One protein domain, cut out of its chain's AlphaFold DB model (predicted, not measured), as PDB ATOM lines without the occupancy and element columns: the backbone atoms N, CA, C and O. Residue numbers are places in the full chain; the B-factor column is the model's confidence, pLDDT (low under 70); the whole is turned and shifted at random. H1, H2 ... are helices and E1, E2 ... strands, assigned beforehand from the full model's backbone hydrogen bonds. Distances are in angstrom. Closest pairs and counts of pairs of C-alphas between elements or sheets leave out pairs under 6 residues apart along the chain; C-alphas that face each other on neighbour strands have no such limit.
ATOM      1  N   TYR A 253     -23.961   4.247  36.631       60.22
ATOM      2  CA  TYR A 253     -25.332   3.740  36.591       60.22
ATOM      3  C   TYR A 253     -25.615   2.925  37.855       60.22
ATOM      4  O   TYR A 253     -24.688   2.418  38.492       60.22
ATOM      5  N   VAL A 254     -26.898   2.781  38.199       67.44
ATOM      6  CA  VAL A 254     -27.388   1.926  39.301       67.44
ATOM      7  C   VAL A 254     -26.905   0.470  39.148       67.44
ATOM      8  O   VAL A 254     -26.809  -0.262  40.122       67.44
ATOM      9  N   THR A 255     -26.507   0.073  37.939       66.31
ATOM     10  CA  THR A 255     -26.155  -1.296  37.546       66.31
ATOM     11  C   THR A 255     -24.651  -1.631  37.567       66.31
ATOM     12  O   THR A 255     -24.275  -2.767  37.276       66.31
ATOM     13  N   GLY A 256     -23.778  -0.691  37.958       76.56
ATOM     14  CA  GLY A 256     -22.330  -0.911  38.120       76.56
ATOM     15  C   GLY A 256     -21.439  -0.064  37.192       76.56
ATOM     16  O   GLY A 256     -21.938   0.710  36.373       76.56
ATOM     17  N   PRO A 257     -20.098  -0.144  37.330       87.94
ATOM     18  CA  PRO A 257     -19.175   0.681  36.553       87.94
ATOM     19  C   PRO A 257     -19.032   0.193  35.097       87.94
ATOM     20  O   PRO A 257     -18.558  -0.920  34.852       87.94
ATOM     21  N   ILE A 258     -19.373   1.058  34.131       93.81
ATOM     22  CA  ILE A 258     -19.178   0.818  32.686       93.81
ATOM     23  C   ILE A 258     -17.770   1.215  32.245       93.81
ATOM     24  O   ILE A 258     -17.314   2.332  32.481       93.81
ATOM     25  N   VAL A 259     -17.104   0.332  31.507       93.62
ATOM     26  CA  VAL A 259     -15.774   0.561  30.930       93.62
ATOM     27  C   VAL A 259     -15.909   0.637  29.413       93.62
ATOM     28  O   VAL A 259     -16.237  -0.355  28.773       93.62
ATOM     29  N   THR A 260     -15.660   1.804  28.817       93.88
ATOM     30  CA  THR A 260     -15.732   2.005  27.355       93.88
ATOM     31  C   THR A 260     -14.351   1.982  26.705       93.88
ATOM     32  O   THR A 260     -13.563   2.901  26.922       93.88
ATOM     33  N   CYS A 261     -14.047   0.967  25.895       90.56
ATOM     34  CA  CYS A 261     -12.767   0.854  25.194       90.56
ATOM     35  C   CYS A 261     -12.471   2.107  24.353       90.56
ATOM     36  O   CYS A 261     -13.257   2.482  23.486       90.56
ATOM     37  N   SER A 262     -11.311   2.735  24.556       82.31
ATOM     38  CA  SER A 262     -10.922   3.946  23.820       82.31
ATOM     39  C   SER A 262     -10.744   3.729  22.314       82.31
ATOM     40  O   SER A 262     -10.849   4.684  21.554       82.31
ATOM     41  N   TYR A 263     -10.466   2.493  21.888       85.06
ATOM     42  CA  TYR A 263     -10.199   2.156  20.488       85.06
ATOM     43  C   TYR A 263     -11.477   1.801  19.729       85.06
ATOM     44  O   TYR A 263     -11.818   2.465  18.760       85.06
ATOM     45  N   CYS A 264     -12.197   0.767  20.174       92.94
ATOM     46  CA  CYS A 264     -13.378   0.262  19.465       92.94
ATOM     47  C   CYS A 264     -14.709   0.747  20.048       92.94
ATOM     48  O   CYS A 264     -15.758   0.343  19.562       92.94
ATOM     49  N   ARG A 265     -14.688   1.562  21.111       91.44
ATOM     50  CA  ARG A 265     -15.882   2.060  21.822       91.44
ATOM     51  C   ARG A 265     -16.786   0.979  22.422       91.44
ATOM     52  O   ARG A 265     -17.813   1.320  22.997       91.44
ATOM     53  N   ALA A 266     -16.377  -0.290  22.382       94.81
ATOM     54  CA  ALA A 266     -17.095  -1.372  23.042       94.81
ATOM     55  C   ALA A 266     -17.193  -1.109  24.548       94.81
ATOM     56  O   ALA A 266     -16.207  -0.727  25.189       94.81
ATOM     57  N   GLN A 267     -18.389  -1.304  25.090       95.19
ATOM     58  CA  GLN A 267     -18.664  -1.183  26.510       95.19
ATOM     59  C   GLN A 267     -18.565  -2.562  27.161       95.19
ATOM     60  O   GLN A 267     -19.021  -3.560  26.606       95.19
ATOM     61  N   SER A 268     -17.952  -2.615  28.337       95.69
ATOM     62  CA  SER A 268     -17.825  -3.824  29.147       95.69
ATOM     63  C   SER A 268     -18.154  -3.522  30.602       95.69
ATOM     64  O   SER A 268     -17.834  -2.433  31.090       95.69
ATOM     65  N   CYS A 269     -18.746  -4.484  31.308       94.81
ATOM     66  CA  CYS A 269     -18.910  -4.387  32.757       94.81
ATOM     67  C   CYS A 269     -17.538  -4.503  33.441       94.81
ATOM     68  O   CYS A 269     -16.804  -5.461  33.191       94.81
ATOM     69  N   PHE A 270     -17.179  -3.553  34.313       92.44
ATOM     70  CA  PHE A 270     -15.903  -3.604  35.044       92.44
ATOM     71  C   PHE A 270     -15.806  -4.819  35.976       92.44
ATOM     72  O   PHE A 270     -14.732  -5.400  36.113       92.44
ATOM     73  N   VAL A 271     -16.928  -5.195  36.598       91.31
ATOM     74  CA  VAL A 271     -16.999  -6.272  37.596       91.31
ATOM     75  C   VAL A 271     -16.822  -7.633  36.926       91.31
ATOM     76  O   VAL A 271     -15.923  -8.383  37.292       91.31
ATOM     77  N   HIS A 272     -17.611  -7.923  35.887       88.12
ATOM     78  CA  HIS A 272     -17.600  -9.235  35.230       88.12
ATOM     79  C   HIS A 272     -16.665  -9.340  34.035       88.12
ATOM     80  O   HIS A 272     -16.438 -10.442  33.566       88.12
ATOM     81  N   ARG A 273     -16.133  -8.232  33.506       89.94
ATOM     82  CA  ARG A 273     -15.249  -8.230  32.321       89.94
ATOM     83  C   ARG A 273     -15.863  -8.886  31.070       89.94
ATOM     84  O   ARG A 273     -15.143  -9.416  30.233       89.94
ATOM     85  N   VAL A 274     -17.185  -8.810  30.940       92.56
ATOM     86  CA  VAL A 274     -18.006  -9.281  29.803       92.56
ATOM     87  C   VAL A 274     -18.539  -8.077  29.000       92.56
ATOM     88  O   VAL A 274     -18.370  -6.940  29.477       92.56
ATOM     89  N   PRO A 275     -19.143  -8.252  27.798       95.19
ATOM     90  CA  PRO A 275     -19.863  -7.159  27.139       95.19
ATOM     91  C   PRO A 275     -20.833  -6.487  28.118       95.19
ATOM     92  O   PRO A 275     -21.345  -7.134  29.031       95.19
ATOM     93  N   TRP A 276     -21.035  -5.178  27.981       95.50
ATOM     94  CA  TRP A 276     -21.955  -4.465  28.862       95.50
ATOM     95  C   TRP A 276     -23.351  -5.088  28.794       95.50
ATOM     96  O   TRP A 276     -23.883  -5.303  27.707       95.50
ATOM     97  N   HIS A 277     -23.908  -5.395  29.962       93.06
ATOM     98  CA  HIS A 277     -25.247  -5.943  30.099       93.06
ATOM     99  C   HIS A 277     -26.205  -4.790  30.414       93.06
ATOM    100  O   HIS A 277     -26.161  -4.171  31.474       93.06
ATOM    101  N   GLU A 278     -27.024  -4.421  29.431       93.19
ATOM    102  CA  GLU A 278     -28.025  -3.372  29.616       93.19
ATOM    103  C   GLU A 278     -29.184  -3.903  30.464       93.19
ATOM    104  O   GLU A 278     -29.637  -5.029  30.279       93.19
ATOM    105  N   ASN A 279     -29.671  -3.076  31.391       92.00
ATOM    106  CA  ASN A 279     -30.821  -3.355  32.266       92.00
ATOM    107  C   ASN A 279     -30.645  -4.486  33.290       92.00
ATOM    108  O   ASN A 279     -31.586  -4.766  34.027       92.00
ATOM    109  N   LEU A 280     -29.457  -5.081  33.395       92.88
ATOM    110  CA  LEU A 280     -29.137  -6.035  34.450       92.88
ATOM    111  C   LEU A 280     -28.191  -5.389  35.457       92.88
ATOM    112  O   LEU A 280     -27.224  -4.707  35.116       92.88
ATOM    113  N   THR A 281     -28.477  -5.585  36.736       93.88
ATOM    114  CA  THR A 281     -27.469  -5.368  37.774       93.88
ATOM    115  C   THR A 281     -26.393  -6.442  37.663       93.88
ATOM    116  O   THR A 281     -26.602  -7.509  37.082       93.88
ATOM    117  N   CYS A 282     -25.218  -6.190  38.243       93.00
ATOM    118  CA  CYS A 282     -24.188  -7.223  38.277       93.00
ATOM    119  C   CYS A 282     -24.685  -8.504  38.993       93.00
ATOM    120  O   CYS A 282     -24.393  -9.618  38.570       93.00
ATOM    121  N   GLU A 283     -25.508  -8.361  40.025       91.50
ATOM    122  CA  GLU A 283     -26.104  -9.495  40.737       91.50
ATOM    123  C   GLU A 283     -27.038 -10.311  39.834       91.50
ATOM    124  O   GLU A 283     -26.843 -11.516  39.696       91.50
ATOM    125  N   GLN A 284     -27.970  -9.657  39.133       92.38
ATOM    126  CA  GLN A 284     -28.875 -10.328  38.188       92.38
ATOM    127  C   GLN A 284     -28.111 -11.012  37.055       92.38
ATOM    128  O   GLN A 284     -28.376 -12.165  36.736       92.38
ATOM    129  N   TYR A 285     -27.091 -10.348  36.507       93.31
ATOM    130  CA  TYR A 285     -26.266 -10.946  35.463       93.31
ATOM    131  C   TYR A 285     -25.518 -12.196  35.947       93.31
ATOM    132  O   TYR A 285     -25.303 -13.112  35.165       93.31
ATOM    133  N   THR A 286     -25.115 -12.254  37.218       89.25
ATOM    134  CA  THR A 286     -24.438 -13.440  37.775       89.25
ATOM    135  C   THR A 286     -25.406 -14.610  37.953       89.25
ATOM    136  O   THR A 286     -24.997 -15.757  37.819       89.25
ATOM    137  N   ILE A 287     -26.680 -14.323  38.234       88.00
ATOM    138  CA  ILE A 287     -27.739 -15.336  38.337       88.00
ATOM    139  C   ILE A 287     -28.090 -15.891  36.950       88.00
ATOM    140  O   ILE A 287     -28.219 -17.102  36.790       88.00
ATOM    141  N   ASP A 288     -28.210 -15.013  35.952       84.06
ATOM    142  CA  ASP A 288     -28.666 -15.385  34.609       84.06
ATOM    143  C   ASP A 288     -27.549 -15.974  33.728       84.06
ATOM    144  O   ASP A 288     -27.815 -16.757  32.813       84.06
ATOM    145  N   ALA A 289     -26.286 -15.605  33.968       82.25
ATOM    146  CA  ALA A 289     -25.163 -16.088  33.175       82.25
ATOM    147  C   ALA A 289     -24.606 -17.407  33.730       82.25
ATOM    148  O   ALA A 289     -24.130 -17.475  34.859       82.25
ATOM    149  N   ASN A 290     -24.562 -18.442  32.884       80.06
ATOM    150  CA  ASN A 290     -23.837 -19.679  33.180       80.06
ATOM    151  C   ASN A 290     -22.355 -19.360  33.474       80.06
ATOM    152  O   ASN A 290     -21.701 -18.630  32.720       80.06
ATOM    153  N   GLU A 291     -21.811 -19.938  34.545       75.12
ATOM    154  CA  GLU A 291     -20.414 -19.803  34.971       75.12
ATOM    155  C   GLU A 291     -19.426 -20.109  33.823       75.12
ATOM    156  O   GLU A 291     -18.407 -19.432  33.657       75.12
ATOM    157  N   GLU A 292     -19.788 -21.045  32.941       79.12
ATOM    158  CA  GLU A 292     -19.031 -21.393  31.731       79.12
ATOM    159  C   GLU A 292     -18.940 -20.234  30.713       79.12
ATOM    160  O   GLU A 292     -17.889 -19.994  30.103       79.12
ATOM    161  N   TYR A 293     -20.011 -19.451  30.557       77.88
ATOM    162  CA  TYR A 293     -20.041 -18.292  29.660       77.88
ATOM    163  C   TYR A 293     -19.140 -17.164  30.178       77.88
ATOM    164  O   TYR A 293     -18.385 -16.550  29.415       77.88
ATOM    165  N   ILE A 294     -19.158 -16.933  31.493       75.25
ATOM    166  CA  ILE A 294     -18.287 -15.955  32.150       75.25
ATOM    167  C   ILE A 294     -16.817 -16.380  31.985       75.25
ATOM    168  O   ILE A 294     -15.976 -15.579  31.565       75.25
ATOM    169  N   ALA A 295     -16.485 -17.649  32.230       73.62
ATOM    170  CA  ALA A 295     -15.112 -18.147  32.122       73.62
ATOM    171  C   ALA A 295     -14.519 -18.019  30.703       73.62
ATOM    172  O   ALA A 295     -13.332 -17.712  30.547       73.62
ATOM    173  N   THR A 296     -15.339 -18.206  29.666       74.31
ATOM    174  CA  THR A 296     -14.902 -18.158  28.261       74.31
ATOM    175  C   THR A 296     -14.722 -16.733  27.720       74.31
ATOM    176  O   THR A 296     -13.834 -16.503  26.896       74.31
ATOM    177  N   HIS A 297     -15.475 -15.746  28.222       69.50
ATOM    178  CA  HIS A 297     -15.513 -14.387  27.651       69.50
ATOM    179  C   HIS A 297     -14.739 -13.310  28.450       69.50
ATOM    180  O   HIS A 297     -14.662 -12.161  28.019       69.50
ATOM    181  N   THR A 298     -14.101 -13.654  29.577       65.94
ATOM    182  CA  THR A 298     -13.598 -12.692  30.595       65.94
ATOM    183  C   THR A 298     -12.190 -12.107  30.409       65.94
ATOM    184  O   THR A 298     -11.757 -11.277  31.216       65.94
TER     185      THR A 298
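AT A GLANCE: This is residues 253 to 298 of the 442 residues of the protein "IBR domain-containing protein" of Thanatephorus cucumeris (strain AG1-IA) (UniProt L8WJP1). A small, flat domain has a hairpin of two short strands, E1 and E2, towards one end and two short helices, H1 and H2, towards the other, with the unnamed stretch of residues 270 to 281 looping between E2 and H1. The two helices are set apart from each other, and H2 is also away from the strands. The printed part has 46 residues, with two named strands and then two named helices, in the order E1, E2, H1, H2; the one sheet, order E1 - E2, is antiparallel. The class is mixed, helices and strands, although under half of the residues, 22, are in named elements. The whole is compact, with a radius of gyration of the C-alphas of 10.5 A, and the C-alphas span 29 by 25 by 13 A.

HOW THE PARTS SIT: After residues 253 to 255 comes E1, residues 256 to 260, which forms a hairpin with E2, residues 267 to 269. The two are antiparallel neighbours, with 148 degrees between their N-to-C directions. The C-alphas of Thr 260 and Gln 267 face each other at 4.4 A. N 259 and O 268 are within hydrogen-bond range at 2.9 A, and so are N 268 and O 259, also at 2.9 A. H1, residues 282 to 288, has one pair of C-alphas within 8 A of E1, those of Gly 256 and Cys 282, 6.6 A apart, while the centres of E1 and H1 are 15.5 A apart. H2, residues 291 to 297, is apart from E1, from E2 and from H1. Every O i to N i+4 pair is within hydrogen-bond range in H1 and H2.

IN THESE COORDINATES: E1 runs from Gly 256, with its C-alpha at (-22.330, -0.911, 38.120), to Thr 260, and is 13.0 A long from first to last C-alpha. E2, from Gln 267 to Cys 269, is 7.0 A long. H1 begins at Cys 282, with its C-alpha at (-24.188, -7.223, 38.277), ends at Asp 288 and is 10.0 A long. H2 runs from Glu 291 to His 297, whose C-alpha is at (-15.513, -14.387, 27.651), and is 10.3 A long.

THE WHOLE: The two C-alphas farthest apart in the domain are those of Tyr 263 and Ile 287, 30.5 A apart. The first and last printed C-alphas, of Tyr 253 and Thr 298, are 21.1 A apart, and the printed part has no cut. The link from E2 to H1 is long, with 12 residues; that from E1 to E2 is short, with 6, and that from H1 to H2 is tight, with 2. The mean pLDDT of the printed part is 86.0; residues 253 to 255 and 297 to 298 are under 70.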